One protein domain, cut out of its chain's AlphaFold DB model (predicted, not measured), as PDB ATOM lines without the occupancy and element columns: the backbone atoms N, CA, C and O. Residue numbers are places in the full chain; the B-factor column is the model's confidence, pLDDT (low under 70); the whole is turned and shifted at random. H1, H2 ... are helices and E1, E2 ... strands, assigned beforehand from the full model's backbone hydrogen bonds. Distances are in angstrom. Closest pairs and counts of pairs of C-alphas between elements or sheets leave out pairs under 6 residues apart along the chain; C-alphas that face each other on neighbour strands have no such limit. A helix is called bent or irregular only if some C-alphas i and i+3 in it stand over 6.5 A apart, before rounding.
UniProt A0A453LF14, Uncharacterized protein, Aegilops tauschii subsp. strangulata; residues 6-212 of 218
ATOM      1  N   PHE A   6      79.463  21.472 -16.236       79.88
ATOM      2  CA  PHE A   6      78.804  21.236 -17.506       79.88
ATOM      3  C   PHE A   6      78.245  19.814 -17.520       79.88
ATOM      4  O   PHE A   6      78.446  19.039 -16.580       79.88
ATOM      5  N   ILE A   7      77.526  19.494 -18.588       82.94
ATOM      6  CA  ILE A   7      76.942  18.177 -18.796       82.94
ATOM      7  C   ILE A   7      77.758  17.460 -19.859       82.94
ATOM      8  O   ILE A   7      77.989  17.998 -20.944       82.94
ATOM      9  N   VAL A   8      78.167  16.239 -19.547       80.38
ATOM     10  CA  VAL A   8      78.765  15.315 -20.505       80.38
ATOM     11  C   VAL A   8      77.712  14.304 -20.918       80.38
ATOM     12  O   VAL A   8      77.134  13.635 -20.068       80.38
ATOM     13  N   ASN A   9      77.531  14.153 -22.224       82.00
ATOM     14  CA  ASN A   9      76.651  13.153 -22.809       82.00
ATOM     15  C   ASN A   9      77.501  12.023 -23.382       82.00
ATOM     16  O   ASN A   9      78.304  12.248 -24.288       82.00
ATOM     17  N   ILE A  10      77.324  10.812 -22.859       79.19
ATOM     18  CA  ILE A  10      78.045   9.617 -23.305       79.19
ATOM     19  C   ILE A  10      77.028   8.635 -23.868       79.19
ATOM     20  O   ILE A  10      75.966   8.424 -23.284       79.19
ATOM     21  N   LYS A  11      77.349   8.033 -25.013       77.19
ATOM     22  CA  LYS A  11      76.486   7.025 -25.625       77.19
ATOM     23  C   LYS A  11      76.376   5.809 -24.701       77.19
ATOM     24  O   LYS A  11      77.388   5.186 -24.392       77.19
ATOM     25  N   GLU A  12      75.143   5.513 -24.301       69.44
ATOM     26  CA  GLU A  12      74.694   4.244 -23.726       69.44
ATOM     27  C   GLU A  12      75.634   3.626 -22.671       69.44
ATOM     28  O   GLU A  12      76.192   2.540 -22.841       69.44
ATOM     29  N   VAL A  13      75.803   4.315 -21.537       68.50
ATOM     30  CA  VAL A  13      76.512   3.749 -20.382       68.50
ATOM     31  C   VAL A  13      75.539   2.867 -19.598       68.50
ATOM     32  O   VAL A  13      74.656   3.354 -18.894       68.50
ATOM     33  N   SER A  14      75.682   1.547 -19.732       68.69
ATOM     34  CA  SER A  14      74.812   0.582 -19.054       68.69
ATOM     35  C   SER A  14      75.023   0.563 -17.533       68.69
ATOM     36  O   SER A  14      76.133   0.776 -17.040       68.69
ATOM     37  N   ARG A  15      73.950   0.247 -16.788       71.81
ATOM     38  CA  ARG A  15      73.944   0.068 -15.318       71.81
ATOM     39  C   ARG A  15      74.317   1.321 -14.512       71.81
ATOM     40  O   ARG A  15      74.913   1.202 -13.441       71.81
ATOM     41  N   VAL A  16      73.963   2.496 -15.027       79.12
ATOM     42  CA  VAL A  16      74.090   3.762 -14.306       79.12
ATOM     43  C   VAL A  16      72.702   4.288 -13.962       79.12
ATOM     44  O   VAL A  16      71.879   4.471 -14.855       79.12
ATOM     45  N   ASP A  17      72.466   4.558 -12.683       86.12
ATOM     46  CA  ASP A  17      71.190   5.075 -12.193       86.12
ATOM     47  C   ASP A  17      71.257   6.605 -12.116       86.12
ATOM     48  O   ASP A  17      72.176   7.167 -11.513       86.12
ATOM     49  N   ALA A  18      70.288   7.292 -12.722       86.50
ATOM     50  CA  ALA A  18      70.190   8.743 -12.611       86.50
ATOM     51  C   ALA A  18      69.886   9.147 -11.162       86.50
ATOM     52  O   ALA A  18      69.042   8.553 -10.487       86.50
ATOM     53  N   THR A  19      70.581  10.171 -10.669       85.94
ATOM     54  CA  THR A  19      70.236  10.783  -9.389       85.94
ATOM     55  C   THR A  19      69.042  11.711  -9.575       85.94
ATOM     56  O   THR A  19      69.005  12.507 -10.514       85.94
ATOM     57  N   SER A  20      68.075  11.637  -8.661       80.81
ATOM     58  CA  SER A  20      66.982  12.604  -8.633       80.81
ATOM     59  C   SER A  20      67.498  13.932  -8.095       80.81
ATOM     60  O   SER A  20      68.102  13.994  -7.019       80.81
ATOM     61  N   LEU A  21      67.234  15.003  -8.839       79.56
ATOM     62  CA  LEU A  21      67.540  16.365  -8.417       79.56
ATOM     63  C   LEU A  21      66.310  17.086  -7.842       79.56
ATOM     64  O   LEU A  21      66.469  18.170  -7.297       79.56
ATOM     65  N   ASP A  22      65.108  16.512  -7.897       65.38
ATOM     66  CA  ASP A  22      63.854  17.245  -7.649       65.38
ATOM     67  C   ASP A  22      63.556  17.549  -6.179       65.38
ATOM     68  O   ASP A  22      62.851  18.511  -5.872       65.38
ATOM     69  N   ARG A  23      64.101  16.770  -5.239       63.12
ATOM     70  CA  ARG A  23      63.777  16.943  -3.816       63.12
ATOM     71  C   ARG A  23      64.349  18.240  -3.273       63.12
ATOM     72  O   ARG A  23      65.570  18.393  -3.212       63.12
ATOM     73  N   ASP A  24      63.480  19.150  -2.828       56.75
ATOM     74  CA  ASP A  24      63.923  20.349  -2.127       56.75
ATOM     75  C   ASP A  24      64.424  20.006  -0.725       56.75
ATOM     76  O   ASP A  24      63.655  19.897   0.225       56.75
ATOM     77  N   ILE A  25      65.728  19.760  -0.610       62.78
ATOM     78  CA  ILE A  25      66.368  19.567   0.690       62.78
ATOM     79  C   ILE A  25      66.403  20.933   1.375       62.78
ATOM     80  O   ILE A  25      67.062  21.856   0.878       62.78
ATOM     81  N   GLN A  26      65.693  21.057   2.501       61.78
ATOM     82  CA  GLN A  26      65.807  22.231   3.356       61.78
ATOM     83  C   GLN A  26      67.267  22.400   3.770       61.78
ATOM     84  O   GLN A  26      67.953  21.472   4.192       61.78
ATOM     85  N   PHE A  27      67.765  23.607   3.548       63.00
ATOM     86  CA  PHE A  27      69.159  23.936   3.738       63.00
ATOM     87  C   PHE A  27      69.400  24.333   5.191       63.00
ATOM     88  O   PHE A  27      68.876  25.352   5.635       63.00
ATOM     89  N   GLU A  28      70.252  23.589   5.891       68.50
ATOM     90  CA  GLU A  28      70.692  23.938   7.240       68.50
ATOM     91  C   GLU A  28      72.230  23.948   7.328       68.50
ATOM     92  O   GLU A  28      72.881  22.973   6.926       68.50
ATOM     93  N   PRO A  29      72.849  25.041   7.819       76.12
ATOM     94  CA  PRO A  29      74.282  25.080   8.093       76.12
ATOM     95  C   PRO A  29      74.678  24.044   9.151       76.12
ATOM     96  O   PRO A  29      73.895  23.718  10.034       76.12
ATOM     97  N   HIS A  30      75.928  23.590   9.115       82.50
ATOM     98  CA  HIS A  30      76.502  22.604  10.042       82.50
ATOM     99  C   HIS A  30      75.834  21.221  10.000       82.50
ATOM    100  O   HIS A  30      76.042  20.395  10.887       82.50
ATOM    101  N   THR A  31      75.089  20.931   8.934       87.56
ATOM    102  CA  THR A  31      74.575  19.591   8.648       87.56
ATOM    103  C   THR A  31      75.688  18.654   8.201       87.56
ATOM    104  O   THR A  31      76.672  19.062   7.575       87.56
ATOM    105  N   LYS A  32      75.538  17.368   8.528       90.69
ATOM    106  CA  LYS A  32      76.478  16.334   8.094       90.69
ATOM    107  C   LYS A  32      76.379  16.146   6.584       90.69
ATOM    108  O   LYS A  32      75.287  16.006   6.040       90.69
ATOM    109  N   ALA A  33      77.529  16.119   5.926       91.62
ATOM    110  CA  ALA A  33      77.631  15.922   4.492       91.62
ATOM    111  C   ALA A  33      78.772  14.960   4.157       91.62
ATOM    112  O   ALA A  33      79.700  14.759   4.945       91.62
ATOM    113  N   ALA A  34      78.691  14.370   2.974       92.75
ATOM    114  CA  ALA A  34      79.688  13.469   2.438       92.75
ATOM    115  C   ALA A  34      80.013  13.858   0.993       92.75
ATOM    116  O   ALA A  34      79.123  13.968   0.149       92.75
ATOM    117  N   ALA A  35      81.291  14.072   0.696       93.12
ATOM    118  CA  ALA A  35      81.767  14.201  -0.671       93.12
ATOM    119  C   ALA A  35      82.081  12.813  -1.225       93.12
ATOM    120  O   ALA A  35      82.822  12.043  -0.612       93.12
ATOM    121  N   VAL A  36      81.526  12.505  -2.394       92.81
ATOM    122  CA  VAL A  36      81.701  11.210  -3.051       92.81
ATOM    123  C   VAL A  36      82.580  11.396  -4.279       92.81
ATOM    124  O   VAL A  36      82.351  12.274  -5.110       92.81
ATOM    125  N   CYS A  37      83.592  10.550  -4.400       90.75
ATOM    126  CA  CYS A  37      84.547  10.550  -5.495       90.75
ATOM    127  C   CYS A  37      84.656   9.136  -6.055       90.75
ATOM    128  O   CYS A  37      84.724   8.177  -5.286       90.75
ATOM    129  N   ARG A  38      84.722   8.991  -7.382       89.62
ATOM    130  CA  ARG A  38      85.117   7.724  -8.003       89.62
ATOM    131  C   ARG A  38      86.493   7.889  -8.624       89.62
ATOM    132  O   ARG A  38      86.712   8.760  -9.461       89.62
ATOM    133  N   CYS A  39      87.426   7.047  -8.204       85.25
ATOM    134  CA  CYS A  39      88.763   7.025  -8.766       85.25
ATOM    135  C   CYS A  39      88.709   6.463 -10.189       85.25
ATOM    136  O   CYS A  39      88.127   5.404 -10.411       85.25
ATOM    137  N   PHE A  40      89.336   7.151 -11.145       85.38
ATOM    138  CA  PHE A  40      89.403   6.668 -12.519       85.38
ATOM    139  C   PHE A  40      90.205   5.360 -12.585       85.38
ATOM    140  O   PHE A  40      89.650   4.319 -12.896       85.38
ATOM    141  N   SER A  41      91.482   5.352 -12.198       81.81
ATOM    142  CA  SER A  41      92.354   4.179 -12.388       81.81
ATOM    143  C   SER A  41      91.868   2.890 -11.717       81.81
ATOM    144  O   SER A  41      92.029   1.820 -12.293       81.81
ATOM    145  N   SER A  42      91.296   2.982 -10.514       81.50
ATOM    146  CA  SER A  42      90.837   1.806  -9.759       81.50
ATOM    147  C   SER A  42      89.344   1.524  -9.896       81.50
ATOM    148  O   SER A  42      88.888   0.454  -9.512       81.50
ATOM    149  N   GLY A  43      88.558   2.492 -10.369       79.75
ATOM    150  CA  GLY A  43      87.104   2.423 -10.317       79.75
ATOM    151  C   GLY A  43      86.520   2.526  -8.905       79.75
ATOM    152  O   GLY A  43      85.300   2.574  -8.792       79.75
ATOM    153  N   PHE A  44      87.318   2.597  -7.833       82.81
ATOM    154  CA  PHE A  44      86.787   2.602  -6.468       82.81
ATOM    155  C   PHE A  44      86.017   3.878  -6.146       82.81
ATOM    156  O   PHE A  44      86.450   4.991  -6.461       82.81
ATOM    157  N   LEU A  45      84.878   3.702  -5.475       85.31
ATOM    158  CA  LEU A  45      84.186   4.798  -4.818       85.31
ATOM    159  C   LEU A  45      84.955   5.142  -3.536       85.31
ATOM    160  O   LEU A  45      85.487   4.269  -2.861       85.31
ATOM    161  N   THR A  46      85.027   6.420  -3.212       87.00
ATOM    162  CA  THR A  46      85.652   6.955  -2.004       87.00
ATOM    163  C   THR A  46      84.739   8.031  -1.453       87.00
ATOM    164  O   THR A  46      84.101   8.761  -2.217       87.00
ATOM    165  N   VAL A  47      84.652   8.109  -0.131       89.44
ATOM    166  CA  VAL A  47      83.757   9.039   0.549       89.44
ATOM    167  C   VAL A  47      84.523   9.752   1.643       89.44
ATOM    168  O   VAL A  47      85.198   9.117   2.451       89.44
ATOM    169  N   THR A  48      84.403  11.075   1.685       89.94
ATOM    170  CA  THR A  48      84.917  11.878   2.791       89.94
ATOM    171  C   THR A  48      83.776  12.630   3.445       89.94
ATOM    172  O   THR A  48      83.041  13.375   2.802       89.94
ATOM    173  N   SER A  49      83.594  12.399   4.740       90.31
ATOM    174  CA  SER A  49      82.592  13.100   5.529       90.31
ATOM    175  C   SER A  49      83.103  14.429   6.057       90.31
ATOM    176  O   SER A  49      84.303  14.654   6.228       90.31
ATOM    177  N   GLY A  50      82.155  15.305   6.343       90.69
ATOM    178  CA  GLY A  50      82.394  16.599   6.936       90.69
ATOM    179  C   GLY A  50      81.084  17.292   7.275       90.69
ATOM    180  O   GLY A  50      80.017  16.678   7.341       90.69
ATOM    181  N   LEU A  51      81.183  18.594   7.487       90.31
ATOM    182  CA  LEU A  51      80.054  19.473   7.715       90.31
ATOM    183  C   LEU A  51      79.853  20.353   6.492       90.31
ATOM    184  O   LEU A  51      80.811  20.890   5.926       90.31
ATOM    185  N   ASN A  52      78.601  20.533   6.103       88.31
ATOM    186  CA  ASN A  52      78.209  21.606   5.217       88.31
ATOM    187  C   ASN A  52      78.267  22.928   5.996       88.31
ATOM    188  O   ASN A  52      77.518  23.120   6.945       88.31
ATOM    189  N   LEU A  53      79.149  23.847   5.608       86.69
ATOM    190  CA  LEU A  53      79.305  25.152   6.262       86.69
ATOM    191  C   LEU A  53      78.637  26.280   5.477       86.69
ATOM    192  O   LEU A  53      78.873  27.459   5.745       86.69
ATOM    193  N   ALA A  54      77.859  25.943   4.454       78.44
ATOM    194  CA  ALA A  54      77.187  26.948   3.671       78.44
ATOM    195  C   ALA A  54      76.167  27.702   4.538       78.44
ATOM    196  O   ALA A  54      75.415  27.113   5.310       78.44
ATOM    197  N   SER A  55      76.100  29.016   4.339       74.19
ATOM    198  CA  SER A  55      75.056  29.886   4.885       74.19
ATOM    199  C   SER A  55      74.101  30.319   3.763       74.19
ATOM    200  O   SER A  55      74.555  30.480   2.621       74.19
ATOM    201  N   PRO A  56      72.797  30.545   4.030       65.69
ATOM    202  CA  PRO A  56      71.860  31.006   3.007       65.69
ATOM    203  C   PRO A  56      72.306  32.328   2.376       65.69
ATOM    204  O   PRO A  56      72.109  32.516   1.178       65.69
ATOM    205  N   THR A  57      72.960  33.182   3.168       65.81
ATOM    206  CA  THR A  57      73.388  34.543   2.818       65.81
ATOM    207  C   THR A  57      74.832  34.634   2.328       65.81
ATOM    208  O   THR A  57      75.236  35.682   1.835       65.81
ATOM    209  N   SER A  58      75.624  33.563   2.449       65.81
ATOM    210  CA  SER A  58      77.028  33.577   2.024       65.81
ATOM    211  C   SER A  58      77.166  33.312   0.528       65.81
ATOM    212  O   SER A  58      76.647  32.316   0.007       65.81
ATOM    213  N   GLU A  59      77.955  34.156  -0.137       60.31
ATOM    214  CA  GLU A  59      78.419  33.941  -1.510       60.31
ATOM    215  C   GLU A  59      79.352  32.725  -1.616       60.31
ATOM    216  O   GLU A  59      79.362  32.025  -2.630       60.31
ATOM    217  N   THR A  60      80.103  32.432  -0.548       64.12
ATOM    218  CA  THR A  60      81.036  31.302  -0.501       64.12
ATOM    219  C   THR A  60      80.385  30.121   0.216       64.12
ATOM    220  O   THR A  60      80.067  30.176   1.406       64.12
ATOM    221  N   ILE A  61      80.171  29.042  -0.530       82.25
ATOM    222  CA  ILE A  61      79.445  27.841  -0.109       82.25
ATOM    223  C   ILE A  61      80.467  26.710  -0.051       82.25
ATOM    224  O   ILE A  61      80.982  26.300  -1.091       82.25
ATOM    225  N   VAL A  62      80.796  26.248   1.156       88.44
ATOM    226  CA  VAL A  62      81.871  25.272   1.386       88.44
ATOM    227  C   VAL A  62      81.434  24.157   2.321       88.44
ATOM    228  O   VAL A  62      80.561  24.345   3.166       88.44
ATOM    229  N   SER A  63      82.084  23.007   2.199       89.62
ATOM    230  CA  SER A  63      82.036  21.927   3.178       89.62
ATOM    231  C   SER A  63      83.432  21.658   3.743       89.62
ATOM    232  O   SER A  63      84.441  22.015   3.127       89.62
ATOM    233  N   THR A  64      83.502  21.012   4.904       90.94
ATOM    234  CA  THR A  64      84.763  20.480   5.448       90.94
ATOM    235  C   THR A  64      85.116  19.105   4.877       90.94
ATOM    236  O   THR A  64      86.067  18.484   5.346       90.94
ATOM    237  N   CYS A  65      84.350  18.593   3.904       89.56
ATOM    238  CA  CYS A  65      84.674  17.335   3.243       89.56
ATOM    239  C   CYS A  65      85.949  17.540   2.426       89.56
ATOM    240  O   CYS A  65      85.981  18.361   1.510       89.56
ATOM    241  N   TRP A  66      87.007  16.812   2.769       84.19
ATOM    242  CA  TRP A  66      88.285  16.935   2.083       84.19
ATOM    243  C   TRP A  66      88.296  16.094   0.810       84.19
ATOM    244  O   TRP A  66      87.996  14.903   0.860       84.19
ATOM    245  N   ILE A  67      88.636  16.685  -0.333       82.19
ATOM    246  CA  ILE A  67      88.564  16.000  -1.628       82.19
ATOM    247  C   ILE A  67      89.787  16.324  -2.469       82.19
ATOM    248  O   ILE A  67      90.194  17.477  -2.609       82.19
ATOM    249  N   HIS A  68      90.351  15.288  -3.084       80.38
ATOM    250  CA  HIS A  68      91.403  15.443  -4.078       80.38
ATOM    251  C   HIS A  68      90.854  16.023  -5.386       80.38
ATOM    252  O   HIS A  68      89.655  15.973  -5.661       80.38
ATOM    253  N   LYS A  69      91.755  16.497  -6.256       82.31
ATOM    254  CA  LYS A  69      91.405  17.079  -7.562       82.31
ATOM    255  C   LYS A  69      90.514  16.170  -8.426       82.31
ATOM    256  O   LYS A  69      89.644  16.682  -9.118       82.31
ATOM    257  N   ALA A  70      90.692  14.850  -8.349       81.94
ATOM    258  CA  ALA A  70      89.870  13.871  -9.067       81.94
ATOM    259  C   ALA A  70      88.414  13.781  -8.557       81.94
ATOM    260  O   ALA A  70      87.532  13.359  -9.299       81.94
ATOM    261  N   GLY A  71      88.144  14.201  -7.315       89.06
ATOM    262  CA  GLY A  71      86.798  14.254  -6.734       89.06
ATOM    263  C   GLY A  71      85.998  15.498  -7.124       89.06
ATOM    264  O   GLY A  71      84.795  15.569  -6.868       89.06
ATOM    265  N   ILE A  72      86.640  16.480  -7.763       92.19
ATOM    266  CA  ILE A  72      85.957  17.654  -8.310       92.19
ATOM    267  C   ILE A  72      84.991  17.216  -9.416       92.19
ATOM    268  O   ILE A  72      85.290  16.314 -10.199       92.19
ATOM    269  N   GLY A  73      83.812  17.842  -9.450       92.19
ATOM    270  CA  GLY A  73      82.688  17.422 -10.288       92.19
ATOM    271  C   GLY A  73      81.826  16.317  -9.669       92.19
ATOM    272  O   GLY A  73      80.703  16.108 -10.119       92.19
ATOM    273  N   GLY A  74      82.314  15.634  -8.627       93.94
ATOM    274  CA  GLY A  74      81.543  14.640  -7.888       93.94
ATOM    275  C   GLY A  74      80.475  15.266  -6.991       93.94
ATOM    276  O   GLY A  74      80.517  16.473  -6.720       93.94
ATOM    277  N   PRO A  75      79.510  14.465  -6.515       94.94
ATOM    278  CA  PRO A  75      78.437  14.976  -5.684       94.94
ATOM    279  C   PRO A  75      78.908  15.232  -4.245       94.94
ATOM    280  O   PRO A  75      79.730  14.505  -3.677       94.94
ATOM    281  N   LEU A  76      78.330  16.264  -3.648       93.69
ATOM    282  CA  LEU A  76      78.169  16.405  -2.210       93.69
ATOM    283  C   LEU A  76      76.765  15.899  -1.867       93.69
ATOM    284  O   LEU A  76      75.790  16.331  -2.491       93.69
ATOM    285  N   VAL A  77      76.663  15.000  -0.895       92.75
ATOM    286  CA  VAL A  77      75.400  14.394  -0.458       92.75
ATOM    287  C   VAL A  77      75.203  14.544   1.046       92.75
ATOM    288  O   VAL A  77      76.172  14.724   1.784       92.75
ATOM    289  N   ASP A  78      73.956  14.480   1.501       91.12
ATOM    290  CA  ASP A  78      73.658  14.251   2.916       91.12
ATOM    291  C   ASP A  78      73.859  12.767   3.284       91.12
ATOM    292  O   ASP A  78      74.263  11.944   2.455       91.12
ATOM    293  N   PHE A  79      73.608  12.411   4.544       90.69
ATOM    294  CA  PHE A  79      73.850  11.047   5.028       90.69
ATOM    295  C   PHE A  79      72.821  10.016   4.528       90.69
ATOM    296  O   PHE A  79      73.100   8.817   4.558       90.69
ATOM    297  N   ASP A  80      71.697  10.473   3.971       89.75
ATOM    298  CA  ASP A  80      70.698   9.636   3.294       89.75
ATOM    299  C   ASP A  80      71.027   9.428   1.800       89.75
ATOM    300  O   ASP A  80      70.338   8.696   1.073       89.75
ATOM    301  N   GLY A  81      72.108  10.059   1.329       89.62
ATOM    302  CA  GLY A  81      72.559  10.020  -0.055       89.62
ATOM    303  C   GLY A  81      71.785  10.955  -0.977       89.62
ATOM    304  O   GLY A  81      71.863  10.786  -2.197       89.62
ATOM    305  N   ASN A  82      71.029  11.917  -0.442       90.75
ATOM    306  CA  ASN A  82      70.365  12.920  -1.262       90.75
ATOM    307  C   ASN A  82      71.382  13.952  -1.752       90.75
ATOM    308  O   ASN A  82      72.292  14.372  -1.034       90.75
ATOM    309  N   PHE A  83      71.216  14.385  -2.997       91.31
ATOM    310  CA  PHE A  83      72.139  15.303  -3.645       91.31
ATOM    311  C   PHE A  83      72.024  16.726  -3.078       91.31
ATOM    312  O   PHE A  83      71.005  17.393  -3.234       91.31
ATOM    313  N   VAL A  84      73.098  17.230  -2.469       90.31
ATOM    314  CA  VAL A  84      73.182  18.598  -1.921       90.31
ATOM    315  C   VAL A  84      73.767  19.565  -2.955       90.31
ATOM    316  O   VAL A  84      73.352  20.727  -3.067       90.31
ATOM    317  N   GLY A  85      74.733  19.095  -3.741       90.81
ATOM    318  CA  GLY A  85      75.408  19.903  -4.747       90.81
ATOM    319  C   GLY A  85      76.598  19.199  -5.385       90.81
ATOM    320  O   GLY A  85      76.808  18.008  -5.189       90.81
ATOM    321  N   MET A  86      77.390  19.944  -6.153       92.69
ATOM    322  CA  MET A  86      78.553  19.417  -6.872       92.69
ATOM    323  C   MET A  86      79.849  20.040  -6.354       92.69
ATOM    324  O   MET A  86      79.987  21.265  -6.350       92.69
ATOM    325  N   ASN A  87      80.812  19.210  -5.966       92.94
ATOM    326  CA  ASN A  87      82.118  19.643  -5.473       92.94
ATOM    327  C   ASN A  87      82.878  20.449  -6.537       92.94
ATOM    328  O   ASN A  87      82.983  20.033  -7.693       92.94
ATOM    329  N   SER A  88      83.433  21.596  -6.146       88.94
ATOM    330  CA  SER A  88      84.042  22.577  -7.045       88.94
ATOM    331  C   SER A  88      85.440  23.008  -6.595       88.94
ATOM    332  O   SER A  88      85.754  23.091  -5.409       88.94
ATOM    333  N   SER A  89      86.289  23.335  -7.569       79.06
ATOM    334  CA  SER A  89      87.669  23.781  -7.365       79.06
ATOM    335  C   SER A  89      87.813  25.278  -7.035       79.06
ATOM    336  O   SER A  89      88.915  25.808  -7.159       79.06
ATOM    337  N   ARG A  90      86.738  25.985  -6.643       71.75
ATOM    338  CA  ARG A  90      86.752  27.450  -6.396       71.75
ATOM    339  C   ARG A  90      87.554  27.911  -5.177       71.75
ATOM    340  O   ARG A  90      87.653  29.113  -4.958       71.75
ATOM    341  N   THR A  91      88.122  27.014  -4.374       64.19
ATOM    342  CA  THR A  91      88.879  27.396  -3.168       64.19
ATOM    343  C   THR A  91      90.181  26.615  -3.054       64.19
ATOM    344  O   THR A  91      90.259  25.452  -3.447       64.19
ATOM    345  N   LYS A  92      91.197  27.285  -2.500       54.56
ATOM    346  CA  LYS A  92      92.489  26.711  -2.093       54.56
ATOM    347  C   LYS A  92      92.575  26.483  -0.573       54.56
ATOM    348  O   LYS A  92      93.662  26.258  -0.058       54.56
ATOM    349  N   MET A  93      91.462  26.624   0.148       58.19
ATOM    350  CA  MET A  93      91.406  26.452   1.603       58.19
ATOM    351  C   MET A  93      91.372  24.961   1.972       58.19
ATOM    352  O   MET A  93      91.075  24.119   1.129       58.19
ATOM    353  N   GLU A  94      91.543  24.630   3.256       64.19
ATOM    354  CA  GLU A  94      91.278  23.286   3.822       64.19
ATOM    355  C   GLU A  94      89.788  22.863   3.756       64.19
ATOM    356  O   GLU A  94      89.348  21.927   4.418       64.19
ATOM    357  N   LYS A  95      88.982  23.573   2.963       80.94
ATOM    358  CA  LYS A  95      87.549  23.386   2.758       80.94
ATOM    359  C   LYS A  95      87.271  23.343   1.266       80.94
ATOM    360  O   LYS A  95      87.880  24.081   0.484       80.94
ATOM    361  N   THR A  96      86.289  22.549   0.867       86.69
ATOM    362  CA  THR A  96      85.925  22.424  -0.543       86.69
ATOM    363  C   THR A  96      84.635  23.167  -0.837       86.69
ATOM    364  O   THR A  96      83.609  22.936  -0.197       86.69
ATOM    365  N   ALA A  97      84.692  24.082  -1.808       89.50
ATOM    366  CA  ALA A  97      83.495  24.729  -2.319       89.50
ATOM    367  C   ALA A  97      82.630  23.733  -3.072       89.50
ATOM    368  O   ALA A  97      83.120  22.754  -3.634       89.50
ATOM    369  N   TYR A  98      81.343  24.027  -3.141       89.81
ATOM    370  CA  TYR A  98      80.432  23.278  -3.983       89.81
ATOM    371  C   TYR A  98      79.384  24.199  -4.601       89.81
ATOM    372  O   TYR A  98      79.066  25.270  -4.084       89.81
ATOM    373  N   VAL A  99      78.851  23.779  -5.742       88.25
ATOM    374  CA  VAL A  99      77.726  24.438  -6.403       88.25
ATOM    375  C   VAL A  99      76.438  23.853  -5.841       88.25
ATOM    376  O   VAL A  99      76.272  22.632  -5.847       88.25
ATOM    377  N   ARG A 100      75.515  24.694  -5.358       86.50
ATOM    378  CA  ARG A 100      74.255  24.210  -4.764       86.50
ATOM    379  C   ARG A 100      73.392  23.526  -5.819       86.50
ATOM    380  O   ARG A 100      73.253  24.044  -6.930       86.50
ATOM    381  N   ARG A 101      72.686  22.462  -5.423       85.62
ATOM    382  CA  ARG A 101      71.651  21.815  -6.248       85.62
ATOM    383  C   ARG A 101      70.682  22.823  -6.870       85.62
ATOM    384  O   ARG A 101      70.436  22.754  -8.064       85.62
ATOM    385  N   LYS A 102      70.206  23.819  -6.110       81.69
ATOM    386  CA  LYS A 102      69.295  24.865  -6.622       81.69
ATOM    387  C   LYS A 102      69.880  25.651  -7.803       81.69
ATOM    388  O   LYS A 102      69.148  26.002  -8.720       81.69
ATOM    389  N   GLN A 103      71.183  25.938  -7.793       81.31
ATOM    390  CA  GLN A 103      71.847  26.633  -8.904       81.31
ATOM    391  C   GLN A 103      71.999  25.714 -10.117       81.31
ATOM    392  O   GLN A 103      71.766  26.156 -11.238       81.31
ATOM    393  N   ILE A 104      72.331  24.443  -9.882       84.81
ATOM    394  CA  ILE A 104      72.408  23.416 -10.924       84.81
ATOM    395  C   ILE A 104      71.039  23.248 -11.585       84.81
ATOM    396  O   ILE A 104      70.932  23.450 -12.782       84.81
ATOM    397  N   LEU A 105      69.975  23.000 -10.819       81.25
ATOM    398  CA  LEU A 105      68.611  22.863 -11.337       81.25
ATOM    399  C   LEU A 105      68.157  24.071 -12.148       81.25
ATOM    400  O   LEU A 105      67.653  23.904 -13.252       81.25
ATOM    401  N   ARG A 106      68.367  25.291 -11.634       80.50
ATOM    402  CA  ARG A 106      68.045  26.513 -12.387       80.50
ATOM    403  C   ARG A 106      68.778  26.547 -13.723       80.50
ATOM    404  O   ARG A 106      68.175  26.938 -14.711       80.50
ATOM    405  N   PHE A 107      70.040  26.122 -13.759       78.38
ATOM    406  CA  PHE A 107      70.791  25.996 -15.003       78.38
ATOM    407  C   PHE A 107      70.193  24.922 -15.928       78.38
ATOM    408  O   PHE A 107      69.973  25.214 -17.097       78.38
ATOM    409  N   LEU A 108      69.872  23.721 -15.428       76.94
ATOM    410  CA  LEU A 108      69.305  22.644 -16.259       76.94
ATOM    411  C   LEU A 108      67.939  23.025 -16.850       76.94
ATOM    412  O   LEU A 108      67.702  22.774 -18.030       76.94
ATOM    413  N   VAL A 109      67.079  23.674 -16.055       73.19
ATOM    414  CA  VAL A 109      65.764  24.178 -16.486       73.19
ATOM    415  C   VAL A 109      65.920  25.300 -17.511       73.19
ATOM    416  O   VAL A 109      65.287  25.263 -18.560       73.19
ATOM    417  N   PHE A 110      66.771  26.293 -17.232       67.62
ATOM    418  CA  PHE A 110      66.913  27.475 -18.088       67.62
ATOM    419  C   PHE A 110      67.590  27.165 -19.426       67.62
ATOM    420  O   PHE A 110      67.227  27.732 -20.450       67.62
ATOM    421  N   HIS A 111      68.555  26.245 -19.428       61.94
ATOM    422  CA  HIS A 111      69.232  25.795 -20.646       61.94
ATOM    423  C   HIS A 111      68.565  24.568 -21.280       61.94
ATOM    424  O   HIS A 111      69.106  24.012 -22.233       61.94
ATOM    425  N   GLY A 112      67.401  24.159 -20.751       53.94
ATOM    426  CA  GLY A 112      66.501  23.162 -21.315       53.94
ATOM    427  C   GLY A 112      67.196  21.916 -21.836       53.94
ATOM    428  O   GLY A 112      66.878  21.543 -22.955       53.94
ATOM    429  N   MET A 113      68.157  21.356 -21.077       50.03
ATOM    430  CA  MET A 113      69.095  20.281 -21.462       50.03
ATOM    431  C   MET A 113      68.740  19.550 -22.769       50.03
ATOM    432  O   MET A 113      68.316  18.402 -22.773       50.03
ATOM    433  N   VAL A 114      68.983  20.240 -23.881       34.53
ATOM    434  CA  VAL A 114      69.182  19.777 -25.246       34.53
ATOM    435  C   VAL A 114      70.384  20.590 -25.680       34.53
ATOM    436  O   VAL A 114      70.251  21.735 -26.088       34.53
ATOM    437  N   SER A 115      71.556  19.975 -25.543       33.81
ATOM    438  CA  SER A 115      72.846  20.432 -26.059       33.81
ATOM    439  C   SER A 115      73.346  21.816 -25.610       33.81
ATOM    440  O   SER A 115      72.665  22.836 -25.630       33.81
ATOM    441  N   VAL A 116      74.625  21.867 -25.251       30.14
ATOM    442  CA  VAL A 116      75.345  23.112 -24.980       30.14
ATOM    443  C   VAL A 116      75.409  23.935 -26.274       30.14
ATOM    444  O   VAL A 116      76.323  23.770 -27.073       30.14
ATOM    445  N   LYS A 117      74.461  24.853 -26.485       34.41
ATOM    446  CA  LYS A 117      74.581  25.936 -27.473       34.41
ATOM    447  C   LYS A 117      75.088  27.213 -26.814       34.41
ATOM    448  O   LYS A 117      74.453  28.250 -26.897       34.41
ATOM    449  N   GLU A 118      76.269  27.149 -26.207       38.16
ATOM    450  CA  GLU A 118      77.156  28.315 -26.181       38.16
ATOM    451  C   GLU A 118      78.592  27.880 -26.491       38.16
ATOM    452  O   GLU A 118      79.384  27.456 -25.650       38.16
ATOM    453  N   GLY A 119      78.905  28.002 -27.782       42.59
ATOM    454  CA  GLY A 119      80.230  28.299 -28.294       42.59
ATOM    455  C   GLY A 119      80.984  27.161 -28.963       42.59
ATOM    456  O   GLY A 119      81.922  27.469 -29.680       42.59
ATOM    457  N   VAL A 120      80.707  25.883 -28.724       50.50
ATOM    458  CA  VAL A 120      81.463  24.771 -29.337       50.50
ATOM    459  C   VAL A 120      80.672  24.259 -30.544       50.50
ATOM    460  O   VAL A 120      79.522  23.882 -30.374       50.50
ATOM    461  N   ASP A 121      81.244  24.298 -31.753       53.97
ATOM    462  CA  ASP A 121      80.580  23.731 -32.934       53.97
ATOM    463  C   ASP A 121      80.316  22.226 -32.740       53.97
ATOM    464  O   ASP A 121      81.043  21.545 -32.009       53.97
ATOM    465  N   ASP A 122      79.278  21.705 -33.395       54.66
ATOM    466  CA  ASP A 122      78.813  20.325 -33.212       54.66
ATOM    467  C   ASP A 122      79.918  19.284 -33.467       54.66
ATOM    468  O   ASP A 122      79.955  18.244 -32.806       54.66
ATOM    469  N   ALA A 123      80.871  19.573 -34.363       58.25
ATOM    470  CA  ALA A 123      82.001  18.690 -34.638       58.25
ATOM    471  C   ALA A 123      83.008  18.676 -33.479       58.25
ATOM    472  O   ALA A 123      83.524  17.620 -33.109       58.25
ATOM    473  N   THR A 124      83.262  19.824 -32.856       55.81
ATOM    474  CA  THR A 124      84.077  19.909 -31.645       55.81
ATOM    475  C   THR A 124      83.372  19.244 -30.459       55.81
ATOM    476  O   THR A 124      84.022  18.515 -29.711       55.81
ATOM    477  N   GLN A 125      82.051  19.388 -30.313       55.16
ATOM    478  CA  GLN A 125      81.292  18.669 -29.282       55.16
ATOM    479  C   GLN A 125      81.339  17.147 -29.504       55.16
ATOM    480  O   GLN A 125      81.564  16.393 -28.558       55.16
ATOM    481  N   ALA A 126      81.194  16.688 -30.750       59.81
ATOM    482  CA  ALA A 126      81.312  15.278 -31.112       59.81
ATOM    483  C   ALA A 126      82.721  14.724 -30.840       59.81
ATOM    484  O   ALA A 126      82.850  13.624 -30.305       59.81
ATOM    485  N   ARG A 127      83.774  15.502 -31.131       64.75
ATOM    486  CA  ARG A 127      85.166  15.150 -30.798       64.75
ATOM    487  C   ARG A 127      85.370  15.001 -29.293       64.75
ATOM    488  O   ARG A 127      85.841  13.954 -28.860       64.75
ATOM    489  N   ILE A 128      84.937  15.985 -28.504       58.81
ATOM    490  CA  ILE A 128      85.000  15.947 -27.032       58.81
ATOM    491  C   ILE A 128      84.280  14.701 -26.505       58.81
ATOM    492  O   ILE A 128      84.844  13.971 -25.695       58.81
ATOM    493  N   ASN A 129      83.068  14.424 -26.993       61.00
ATOM    494  CA  ASN A 129      82.302  13.248 -26.582       61.00
ATOM    495  C   ASN A 129      83.004  11.935 -26.977       61.00
ATOM    496  O   ASN A 129      82.965  10.981 -26.208       61.00
ATOM    497  N   SER A 130      83.672  11.880 -28.138       64.00
ATOM    498  CA  SER A 130      84.440  10.701 -28.579       64.00
ATOM    499  C   SER A 130      85.726  10.469 -27.778       64.00
ATOM    500  O   SER A 130      86.169   9.331 -27.623       64.00
ATOM    501  N   GLU A 131      86.312  11.541 -27.242       67.44
ATOM    502  CA  GLU A 131      87.547  11.520 -26.453       67.44
ATOM    503  C   GLU A 131      87.286  11.379 -24.941       67.44
ATOM    504  O   GLU A 131      88.224  11.210 -24.155       67.44
ATOM    505  N   MET A 132      86.021  11.435 -24.513       74.00
ATOM    506  CA  MET A 132      85.619  11.210 -23.128       74.00
ATOM    507  C   MET A 132      85.294   9.742 -22.875       74.00
ATOM    508  O   MET A 132      84.492   9.121 -23.567       74.00
ATOM    509  N   LYS A 133      85.886   9.195 -21.813       73.75
ATOM    510  CA  LYS A 133      85.572   7.853 -21.319       73.75
ATOM    511  C   LYS A 133      85.059   7.953 -19.889       73.75
ATOM    512  O   LYS A 133      85.662   8.626 -19.051       73.75
ATOM    513  N   ALA A 134      83.969   7.249 -19.613       69.94
ATOM    514  CA  ALA A 134      83.510   6.986 -18.257       69.94
ATOM    515  C   ALA A 134      83.989   5.604 -17.822       69.94
ATOM    516  O   ALA A 134      83.804   4.621 -18.545       69.94
ATOM    517  N   ILE A 135      84.580   5.519 -16.634       65.94
ATOM    518  CA  ILE A 135      84.827   4.228 -16.002       65.94
ATOM    519  C   ILE A 135      83.557   3.756 -15.321       65.94
ATOM    520  O   ILE A 135      82.879   4.492 -14.600       65.94
ATOM    521  N   ARG A 136      83.251   2.500 -15.633       62.47
ATOM    522  CA  ARG A 136      82.026   1.810 -15.268       62.47
ATOM    523  C   ARG A 136      81.927   1.677 -13.747       62.47
ATOM    524  O   ARG A 136      82.942   1.441 -13.088       62.47
ATOM    525  N   PRO A 137      80.715   1.750 -13.185       54.62
ATOM    526  CA  PRO A 137      80.490   1.375 -11.803       54.62
ATOM    527  C   PRO A 137      80.601  -0.150 -11.669       54.62
ATOM    528  O   PRO A 137      79.643  -0.879 -11.910       54.62
ATOM    529  N   SER A 138      81.774  -0.666 -11.303       49.91
ATOM    530  CA  SER A 138      81.869  -2.000 -10.704       49.91
ATOM    531  C   SER A 138      82.061  -1.828  -9.209       49.91
ATOM    532  O   SER A 138      83.060  -1.272  -8.761       49.91
ATOM    533  N   LEU A 139      81.077  -2.274  -8.439       53.72
ATOM    534  CA  LEU A 139      81.244  -2.491  -7.015       53.72
ATOM    535  C   LEU A 139      81.506  -3.990  -6.860       53.72
ATOM    536  O   LEU A 139      80.564  -4.778  -6.840       53.72
ATOM    537  N   ASP A 140      82.774  -4.398  -6.883       56.06
ATOM    538  CA  ASP A 140      83.119  -5.756  -6.464       56.06
ATOM    539  C   ASP A 140      83.152  -5.823  -4.926       56.06
ATOM    540  O   ASP A 140      83.232  -4.797  -4.241       56.06
ATOM    541  N   ALA A 141      83.032  -7.024  -4.358       54.50
ATOM    542  CA  ALA A 141      82.999  -7.210  -2.903       54.50
ATOM    543  C   ALA A 141      84.251  -6.629  -2.210       54.50
ATOM    544  O   ALA A 141      84.172  -6.106  -1.098       54.50
ATOM    545  N   THR A 142      85.388  -6.636  -2.911       57.00
ATOM    546  CA  THR A 142      86.661  -6.036  -2.492       57.00
ATOM    547  C   THR A 142      86.569  -4.511  -2.359       57.00
ATOM    548  O   THR A 142      87.109  -3.937  -1.415       57.00
ATOM    549  N   SER A 143      85.853  -3.843  -3.267       57.12
ATOM    550  CA  SER A 143      85.592  -2.401  -3.224       57.12
ATOM    551  C   SER A 143      84.770  -2.018  -1.997       57.12
ATOM    552  O   SER A 143      85.085  -1.024  -1.351       57.12
ATOM    553  N   ILE A 144      83.744  -2.812  -1.664       56.72
ATOM    554  CA  ILE A 144      82.887  -2.602  -0.483       56.72
ATOM    555  C   ILE A 144      83.710  -2.735   0.801       56.72
ATOM    556  O   ILE A 144      83.660  -1.859   1.658       56.72
ATOM    557  N   ALA A 145      84.535  -3.782   0.897       55.38
ATOM    558  CA  ALA A 145      85.402  -4.006   2.052       55.38
ATOM    559  C   ALA A 145      86.430  -2.875   2.257       55.38
ATOM    560  O   ALA A 145      86.677  -2.450   3.379       55.38
ATOM    561  N   ARG A 146      86.993  -2.315   1.179       55.84
ATOM    562  CA  ARG A 146      87.930  -1.179   1.276       55.84
ATOM    563  C   ARG A 146      87.232   0.156   1.562       55.84
ATOM    564  O   ARG A 146      87.814   1.030   2.201       55.84
ATOM    565  N   LEU A 147      85.996   0.323   1.087       54.16
ATOM    566  CA  LEU A 147      85.134   1.476   1.375       54.16
ATOM    567  C   LEU A 147      84.750   1.539   2.855       54.16
ATOM    568  O   LEU A 147      84.810   2.618   3.445       54.16
ATOM    569  N   SER A 148      84.402   0.397   3.451       50.38
ATOM    570  CA  SER A 148      84.046   0.306   4.868       50.38
ATOM    571  C   SER A 148      85.250   0.550   5.793       50.38
ATOM    572  O   SER A 148      85.086   1.119   6.875       50.38
ATOM    573  N   GLU A 149      86.471   0.239   5.341       50.91
ATOM    574  CA  GLU A 149      87.721   0.519   6.064       50.91
ATOM    575  C   GLU A 149      88.195   1.987   5.965       50.91
ATOM    576  O   GLU A 149      88.829   2.494   6.893       50.91
ATOM    577  N   SER A 150      87.882   2.709   4.878       49.16
ATOM    578  CA  SER A 150      88.511   4.007   4.559       49.16
ATOM    579  C   SER A 150      88.105   5.198   5.451       49.16
ATOM    580  O   SER A 150      88.725   6.256   5.323       49.16
ATOM    581  N   ARG A 151      87.103   5.068   6.335       52.28
ATOM    582  CA  ARG A 151      86.829   5.889   7.546       52.28
ATOM    583  C   ARG A 151      85.410   5.575   8.033       52.28
ATOM    584  O   ARG A 151      84.468   5.601   7.250       52.28
ATOM    585  N   LYS A 152      85.266   5.342   9.343       46.34
ATOM    586  CA  LYS A 152      84.006   5.047  10.056       46.34
ATOM    587  C   LYS A 152      82.785   5.820   9.513       46.34
ATOM    588  O   LYS A 152      82.628   7.008   9.784       46.34
ATOM    589  N   GLY A 153      81.883   5.093   8.852       58.38
ATOM    590  CA  GLY A 153      80.433   5.204   9.062       58.38
ATOM    591  C   GLY A 153      79.736   6.503   8.655       58.38
ATOM    592  O   GLY A 153      78.785   6.895   9.323       58.38
ATOM    593  N   ALA A 154      80.177   7.183   7.595       71.12
ATOM    594  CA  ALA A 154      79.461   8.365   7.107       71.12
ATOM    595  C   ALA A 154      78.137   8.012   6.412       71.12
ATOM    596  O   ALA A 154      77.122   8.652   6.657       71.12
ATOM    597  N   LEU A 155      78.157   6.997   5.547       85.69
ATOM    598  CA  LEU A 155      77.014   6.567   4.745       85.69
ATOM    599  C   LEU A 155      76.748   5.085   5.002       85.69
ATOM    600  O   LEU A 155      77.685   4.322   5.236       85.69
ATOM    601  N   SER A 156      75.481   4.676   4.950       89.25
ATOM    602  CA  SER A 156      75.118   3.261   5.048       89.25
ATOM    603  C   SER A 156      75.526   2.497   3.785       89.25
ATOM    604  O   SER A 156      75.601   3.069   2.696       89.25
ATOM    605  N   GLU A 157      75.718   1.182   3.901       84.81
ATOM    606  CA  GLU A 157      76.029   0.314   2.753       84.81
ATOM    607  C   GLU A 157      74.982   0.423   1.633       84.81
ATOM    608  O   GLU A 157      75.312   0.442   0.448       84.81
ATOM    609  N   GLN A 158      73.706   0.585   1.993       88.88
ATOM    610  CA  GLN A 158      72.627   0.781   1.025       88.88
ATOM    611  C   GLN A 158      72.776   2.101   0.255       88.88
ATOM    612  O   GLN A 158      72.543   2.150  -0.957       88.88
ATOM    613  N   VAL A 159      73.169   3.176   0.942       90.00
ATOM    614  CA  VAL A 159      73.431   4.478   0.317       90.00
ATOM    615  C   VAL A 159      74.667   4.399  -0.578       90.00
ATOM    616  O   VAL A 159      74.614   4.844  -1.724       90.00
ATOM    617  N   LEU A 160      75.747   3.761  -0.118       88.00
ATOM    618  CA  LEU A 160      76.956   3.542  -0.916       88.00
ATOM    619  C   LEU A 160      76.675   2.718  -2.176       88.00
ATOM    620  O   LEU A 160      77.150   3.073  -3.254       88.00
ATOM    621  N   ALA A 161      75.860   1.666  -2.082       85.88
ATOM    622  CA  ALA A 161      75.469   0.853  -3.230       85.88
ATOM    623  C   ALA A 161      74.685   1.665  -4.277       85.88
ATOM    624  O   ALA A 161      74.944   1.535  -5.475       85.88
ATOM    625  N   ARG A 162      73.768   2.539  -3.837       89.19
ATOM    626  CA  ARG A 162      73.031   3.463  -4.719       89.19
ATOM    627  C   ARG A 162      73.960   4.484  -5.371       89.19
ATOM    628  O   ARG A 162      73.951   4.629  -6.589       89.19
ATOM    629  N   LEU A 163      74.800   5.154  -4.579       90.19
ATOM    630  CA  LEU A 163      75.765   6.137  -5.080       90.19
ATOM    631  C   LEU A 163      76.785   5.505  -6.018       90.19
ATOM    632  O   LEU A 163      77.214   6.131  -6.981       90.19
ATOM    633  N   SER A 164      77.145   4.244  -5.788       88.06
ATOM    634  CA  SER A 164      78.031   3.535  -6.692       88.06
ATOM    635  C   SER A 164      77.420   3.421  -8.093       88.06
ATOM    636  O   SER A 164      78.123   3.597  -9.082       88.06
ATOM    637  N   LYS A 165      76.109   3.206  -8.202       89.94
ATOM    638  CA  LYS A 165      75.434   3.130  -9.501       89.94
ATOM    639  C   LYS A 165      75.228   4.489 -10.163       89.94
ATOM    640  O   LYS A 165      75.055   4.521 -11.370       89.94
ATOM    641  N   SER A 166      75.264   5.602  -9.432       90.94
ATOM    642  CA  SER A 166      75.032   6.936 -10.009       90.94
ATOM    643  C   SER A 166      76.304   7.757 -10.228       90.94
ATOM    644  O   SER A 166      76.336   8.622 -11.101       90.94
ATOM    645  N   VAL A 167      77.370   7.502  -9.470       92.25
ATOM    646  CA  VAL A 167      78.630   8.254  -9.541       92.25
ATOM    647  C   VAL A 167      79.616   7.560 -10.474       92.25
ATOM    648  O   VAL A 167      79.926   6.382 -10.296       92.25
ATOM    649  N   ALA A 168      80.172   8.306 -11.426       91.00
ATOM    650  CA  ALA A 168      81.146   7.824 -12.400       91.00
ATOM    651  C   ALA A 168      82.472   8.584 -12.304       91.00
ATOM    652  O   ALA A 168      82.514   9.762 -11.948       91.00
ATOM    653  N   ALA A 169      83.563   7.912 -12.669       90.75
ATOM    654  CA  ALA A 169      84.833   8.571 -12.933       90.75
ATOM    655  C   ALA A 169      84.907   8.883 -14.426       90.75
ATOM    656  O   ALA A 169      84.736   7.992 -15.257       90.75
ATOM    657  N   LEU A 170      85.165  10.137 -14.768       90.56
ATOM    658  CA  LEU A 170      85.249  10.623 -16.136       90.56
ATOM    659  C   LEU A 170      86.684  11.039 -16.424       90.56
ATOM    660  O   LEU A 170      87.320  11.684 -15.589       90.56
ATOM    661  N   ALA A 171      87.181  10.724 -17.613       89.50
ATOM    662  CA  ALA A 171      88.450  11.258 -18.081       89.50
ATOM    663  C   ALA A 171      88.399  11.653 -19.556       89.50
ATOM    664  O   ALA A 171      87.685  11.045 -20.356       89.50
ATOM    665  N   SER A 172      89.175  12.681 -19.888       84.94
ATOM    666  CA  SER A 172      89.438  13.110 -21.260       84.94
ATOM    667  C   SER A 172      90.771  12.553 -21.745       84.94
ATOM    668  O   SER A 172      91.728  12.447 -20.971       84.94
ATOM    669  N   PHE A 173      90.834  12.214 -23.030       80.94
ATOM    670  CA  PHE A 173      91.986  11.569 -23.651       80.94
ATOM    671  C   PHE A 173      92.406  12.269 -24.935       80.94
ATOM    672  O   PHE A 173      91.572  12.771 -25.670       80.94
ATOM    673  N   HIS A 174      93.698  12.238 -25.241       79.44
ATOM    674  CA  HIS A 174      94.194  12.479 -26.590       79.44
ATOM    675  C   HIS A 174      94.938  11.230 -27.054       79.44
ATOM    676  O   HIS A 174      95.992  10.894 -26.507       79.44
ATOM    677  N   GLY A 175      94.339  10.505 -28.001       81.25
ATOM    678  CA  GLY A 175      94.737   9.126 -28.289       81.25
ATOM    679  C   GLY A 175      94.649   8.268 -27.022       81.25
ATOM    680  O   GLY A 175      93.615   8.248 -26.351       81.25
ATOM    681  N   ASP A 176      95.757   7.628 -26.654       81.50
ATOM    682  CA  ASP A 176      95.858   6.804 -25.440       81.50
ATOM    683  C   ASP A 176      96.317   7.585 -24.199       81.50
ATOM    684  O   ASP A 176      96.335   7.060 -23.084       81.50
ATOM    685  N   THR A 177      96.659   8.868 -24.356       83.69
ATOM    686  CA  THR A 177      97.138   9.696 -23.246       83.69
ATOM    687  C   THR A 177      95.966  10.326 -22.501       83.69
ATOM    688  O   THR A 177      95.237  11.154 -23.049       83.69
ATOM    689  N   LYS A 178      95.804   9.983 -21.218       85.88
ATOM    690  CA  LYS A 178      94.833  10.631 -20.324       85.88
ATOM    691  C   LYS A 178      95.257  12.074 -20.032       85.88
ATOM    692  O   LYS A 178      96.360  12.307 -19.544       85.88
ATOM    693  N   LEU A 179      94.365  13.034 -20.265       85.88
ATOM    694  CA  LEU A 179      94.627  14.465 -20.085       85.88
ATOM    695  C   LEU A 179      94.111  15.003 -18.747       85.88
ATOM    696  O   LEU A 179      94.830  15.689 -18.015       85.88
ATOM    697  N   ARG A 180      92.843  14.731 -18.429       87.81
ATOM    698  CA  ARG A 180      92.181  15.161 -17.189       87.81
ATOM    699  C   ARG A 180      91.280  14.053 -16.681       87.81
ATOM    700  O   ARG A 180      90.814  13.228 -17.456       87.81
ATOM    701  N   GLU A 181      90.999  14.094 -15.389       90.12
ATOM    702  CA  GLU A 181      89.979  13.265 -14.761       90.12
ATOM    703  C   GLU A 181      89.155  14.098 -13.782       90.12
ATOM    704  O   GLU A 181      89.666  15.042 -13.172       90.12
ATOM    705  N   CYS A 182      87.878  13.757 -13.667       91.38
ATOM    706  CA  CYS A 182      86.920  14.314 -12.722       91.38
ATOM    707  C   CYS A 182      85.966  13.203 -12.280       91.38
ATOM    708  O   CYS A 182      85.790  12.201 -12.970       91.38
ATOM    709  N   THR A 183      85.298  13.410 -11.155       93.69
ATOM    710  CA  THR A 183      84.116  12.623 -10.812       93.69
ATOM    711  C   THR A 183      82.904  13.292 -11.460       93.69
ATOM    712  O   THR A 183      82.883  14.507 -11.657       93.69
ATOM    713  N   GLY A 184      81.899  12.513 -11.834       93.38
ATOM    714  CA  GLY A 184      80.600  13.013 -12.266       93.38
ATOM    715  C   GLY A 184      79.473  12.234 -11.607       93.38
ATOM    716  O   GLY A 184      79.676  11.120 -11.121       93.38
ATOM    717  N   ILE A 185      78.282  12.817 -11.599       93.25
ATOM    718  CA  ILE A 185      77.057  12.137 -11.177       93.25
ATOM    719  C   ILE A 185      76.083  12.057 -12.344       93.25
ATOM    720  O   ILE A 185      75.895  13.029 -13.075       93.25
ATOM    721  N   CYS A 186      75.500  10.878 -12.529       91.75
ATOM    722  CA  CYS A 186      74.483  10.634 -13.533       91.75
ATOM    723  C   CYS A 186      73.225  11.425 -13.196       91.75
ATOM    724  O   CYS A 186      72.753  11.397 -12.057       91.75
ATOM    725  N   ILE A 187      72.690  12.114 -14.190       88.69
ATOM    726  CA  ILE A 187      71.453  12.883 -14.114       88.69
ATOM    727  C   ILE A 187      70.526  12.422 -15.230       88.69
ATOM    728  O   ILE A 187      70.966  11.810 -16.207       88.69
ATOM    729  N   GLU A 188      69.240  12.710 -15.084       85.50
ATOM    730  CA  GLU A 188      68.259  12.352 -16.100       85.50
ATOM    731  C   GLU A 188      68.625  12.972 -17.455       85.50
ATOM    732  O   GLU A 188      68.985  14.148 -17.565       85.50
ATOM    733  N   SER A 189      68.585  12.133 -18.490       76.81
ATOM    734  CA  SER A 189      68.831  12.529 -19.871       76.81
ATOM    735  C   SER A 189      67.500  12.744 -20.577       76.81
ATOM    736  O   SER A 189      66.613  11.897 -20.513       76.81
ATOM    737  N   SER A 190      67.389  13.845 -21.311       70.31
ATOM    738  CA  SER A 190      66.299  14.099 -22.260       70.31
ATOM    739  C   SER A 190      66.486  13.351 -23.588       70.31
ATOM    740  O   SER A 190      65.557  13.269 -24.389       70.31
ATOM    741  N   CYS A 191      67.685  12.813 -23.845       69.62
ATOM    742  CA  CYS A 191      68.039  12.134 -25.086       69.62
ATOM    743  C   CYS A 191      68.034  10.605 -24.895       69.62
ATOM    744  O   CYS A 191      68.841  10.093 -24.108       69.62
ATOM    745  N   PRO A 192      67.194   9.857 -25.636       75.00
ATOM    746  CA  PRO A 192      67.222   8.395 -25.632       75.00
ATOM    747  C   PRO A 192      68.597   7.843 -26.037       75.00
ATOM    748  O   PRO A 192      69.247   8.374 -26.936       75.00
ATOM    749  N   GLY A 193      69.046   6.766 -25.384       76.50
ATOM    750  CA  GLY A 193      70.327   6.106 -25.692       76.50
ATOM    751  C   GLY A 193      71.578   6.872 -25.237       76.50
ATOM    752  O   GLY A 193      72.700   6.499 -25.586       76.50
ATOM    753  N   VAL A 194      71.408   7.938 -24.454       80.81
ATOM    754  CA  VAL A 194      72.496   8.753 -23.907       80.81
ATOM    755  C   VAL A 194      72.427   8.750 -22.387       80.81
ATOM    756  O   VAL A 194      71.365   8.949 -21.802       80.81
ATOM    757  N   THR A 195      73.581   8.569 -21.754       83.56
ATOM    758  CA  THR A 195      73.763   8.770 -20.318       83.56
ATOM    759  C   THR A 195      74.400  10.135 -20.088       83.56
ATOM    760  O   THR A 195      75.467  10.431 -20.634       83.56
ATOM    761  N   SER A 196      73.748  10.954 -19.266       86.69
ATOM    762  CA  SER A 196      74.157  12.329 -18.986       86.69
ATOM    763  C   SER A 196      74.821  12.419 -17.621       86.69
ATOM    764  O   SER A 196      74.280  11.945 -16.625       86.69
ATOM    765  N   PHE A 197      75.982  13.064 -17.554       88.69
ATOM    766  CA  PHE A 197      76.710  13.289 -16.311       88.69
ATOM    767  C   PHE A 197      76.896  14.774 -16.053       88.69
ATOM    768  O   PHE A 197      77.457  15.493 -16.879       88.69
ATOM    769  N   LEU A 198      76.501  15.218 -14.864       90.75
ATOM    770  CA  LEU A 198      76.950  16.487 -14.314       90.75
ATOM    771  C   LEU A 198      78.390  16.322 -13.821       90.75
ATOM    772  O   LEU A 198      78.673  15.434 -13.015       90.75
ATOM    773  N   THR A 199      79.297  17.179 -14.284       91.75
ATOM    774  CA  THR A 199      80.695  17.169 -13.837       91.75
ATOM    775  C   THR A 199      81.337  18.552 -13.948       91.75
ATOM    776  O   THR A 199      80.733  19.515 -14.422       91.75
ATOM    777  N   SER A 200      82.583  18.668 -13.497       88.69
ATOM    778  CA  SER A 200      83.333  19.918 -13.525       88.69
ATOM    779  C   SER A 200      83.955  20.192 -14.886       88.69
ATOM    780  O   SER A 200      84.551  19.313 -15.506       88.69
ATOM    781  N   ILE A 201      83.958  21.467 -15.280       83.12
ATOM    782  CA  ILE A 201      84.616  21.963 -16.496       83.12
ATOM    783  C   ILE A 201      86.134  21.684 -16.543       83.12
ATOM    784  O   ILE A 201      86.757  21.802 -17.601       83.12
ATOM    785  N   ASN A 202      86.737  21.296 -15.413       84.38
ATOM    786  CA  ASN A 202      88.128  20.848 -15.311       84.38
ATOM    787  C   ASN A 202      88.413  19.557 -16.088       84.38
ATOM    788  O   ASN A 202      89.577  19.276 -16.384       84.38
ATOM    789  N   LEU A 203      87.369  18.799 -16.434       83.25
ATOM    790  CA  LEU A 203      87.475  17.634 -17.303       83.25
ATOM    791  C   LEU A 203      87.906  18.024 -18.726       83.25
ATOM    792  O   LEU A 203      88.561  17.230 -19.398       83.25
ATOM    793  N   ILE A 204      87.585  19.248 -19.166       81.19
ATOM    794  CA  ILE A 204      87.951  19.782 -20.483       81.19
ATOM    795  C   ILE A 204      89.381  20.349 -20.410       81.19
ATOM    796  O   ILE A 204      89.606  21.366 -19.742       81.19
ATOM    797  N   PRO A 205      90.363  19.740 -21.098       77.12
ATOM    798  CA  PRO A 205      91.723  20.258 -21.197       77.12
ATOM    799  C   PRO A 205      91.751  21.680 -21.769       77.12
ATOM    800  O   PRO A 205      91.006  22.019 -22.688       77.12
ATOM    801  N   LEU A 206      92.664  22.521 -21.270       71.69
ATOM    802  CA  LEU A 206      92.841  23.882 -21.798       71.69
ATOM    803  C   LEU A 206      93.250  23.874 -23.277       71.69
ATOM    804  O   LEU A 206      92.852  24.764 -24.020       71.69
ATOM    805  N   THR A 207      93.974  22.845 -23.720       66.62
ATOM    806  CA  THR A 207      94.351  22.635 -25.126       66.62
ATOM    807  C   THR A 207      93.132  22.497 -26.041       66.62
ATOM    808  O   THR A 207      93.140  23.023 -27.149       66.62
ATOM    809  N   TRP A 208      92.045  21.883 -25.562       66.94
ATOM    810  CA  TRP A 208      90.777  21.799 -26.298       66.94
ATOM    811  C   TRP A 208      90.013  23.123 -26.316       66.94
ATOM    812  O   TRP A 208      89.201  23.350 -27.203       66.94
ATOM    813  N   ARG A 209      90.264  24.020 -25.354       56.75
ATOM    814  CA  ARG A 209      89.729  25.391 -25.390       56.75
ATOM    815  C   ARG A 209      90.551  26.285 -26.321       56.75
ATOM    816  O   ARG A 209      89.993  27.146 -26.994       56.75
ATOM    817  N   ALA A 210      91.862  26.055 -26.388       47.81
ATOM    818  CA  ALA A 210      92.792  26.786 -27.243       47.81
ATOM    819  C   ALA A 210      92.619  26.479 -28.741       47.81
ATOM    820  O   ALA A 210      92.972  27.322 -29.559       47.81
ATOM    821  N   SER A 211      92.007  25.351 -29.120       48.88
ATOM    822  CA  SER A 211      91.662  25.055 -30.523       48.88
ATOM    823  C   SER A 211      90.643  26.039 -31.134       48.88
ATOM    824  O   SER A 211      90.484  26.067 -32.354       48.88
ATOM    825  N   LYS A 212      90.011  26.900 -30.319       44.34
ATOM    826  CA  LYS A 212      89.273  28.097 -30.769       44.34
ATOM    827  C   LYS A 212      90.118  29.366 -30.879       44.34
ATOM    828  O   LYS A 212      89.723  30.292 -31.583       44.34
TER     829      LYS A 212
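This is residues 6 to 212 of the 218 residues of an uncharacterized protein of Aegilops tauschii subsp. strangulata (UniProt A0A453LF14). Two strongly twisted sheets of five strands each, E1 E10 E9 E8 E7 and E3 E2 E4 E5 E6, meet partly face to face with their strands crossed; the first is folded back on itself at E9 and curled like part of a barrel. H4 packs at the seam between the sheets, while H1, H2, H3 and H5 lie round the outside. The printed part has 207 residues, with five named helices and ten named strands in the order E1 E2 E3 E4 E5 E6 H1 H2 E7 H3 H4 E8 E9 E10 H5. Both sheets are antiparallel throughout, and the class is mixed, helices and strands. The whole is compact and rounded, with a radius of gyration of the C-alphas of 16.4 A and spans of 45 by 43 by 33 A.

E1, residues 6 to 11, begins at C-alpha 6 (78.804, 21.236, -17.506). E2 is residues 31 to 38, 23.0 A long, and E3 residues 45 to 52, 20.5 A, bending by 51 degrees at residue 49. E4 is residues 75 to 77, E5 83 to 88, E6 96 to 100, H1 101 to 110, H2 122 to 131, E7 132 to 135, H3 141 to 149 and H4 157 to 166. E8, residues 167 to 174, is 23.5 A long; E9, residues 177 to 187, is 27.4 A long and bends by 62 degrees at residue 180. E10 is residues 194 to 200, and H5, residues 206 to 210, ends at C-alpha 210 (92.792, 26.786, -27.243).

The sheets form a sandwich, two sheets face to face, with facing parts 10.6 A centre to centre and strands at 43 degrees. The closest C-alphas of E2 and E8, those of Arg 38 and Ala 169, are 5.0 A apart. The first is a folded sheet, bent into two leaves: E1 E10 face E8 E7, with E9 as the hinge. E8 E9 E10 and E4 E5 E6 are meanders, each strand the antiparallel neighbour of the one before. N 170 and O 182 of E8 and E9 are 2.8 A apart, within hydrogen-bond range, as are N 35 and O 48 of the hairpin E2 and E3, 2.8 A. H4 is over E2 at a height over the sheet of 9.3 A, on the same face as H1. H2 stands up from the first sheet, H3 only grazes the second, and H5 is on neither. In H1, H2, H3, H4 and H5 every O i to N i+4 pair is within hydrogen-bond range.

The two farthest C-alphas, of Lys 152 and Lys 212, are 47.2 A apart. The printed part has no cut. The links E1 to E2, E3 to E4 and H1 to H2 are long. The mean pLDDT of the printed part is 76.1, with 68 residues under 70, among them 110 to 131 and 134 to 153.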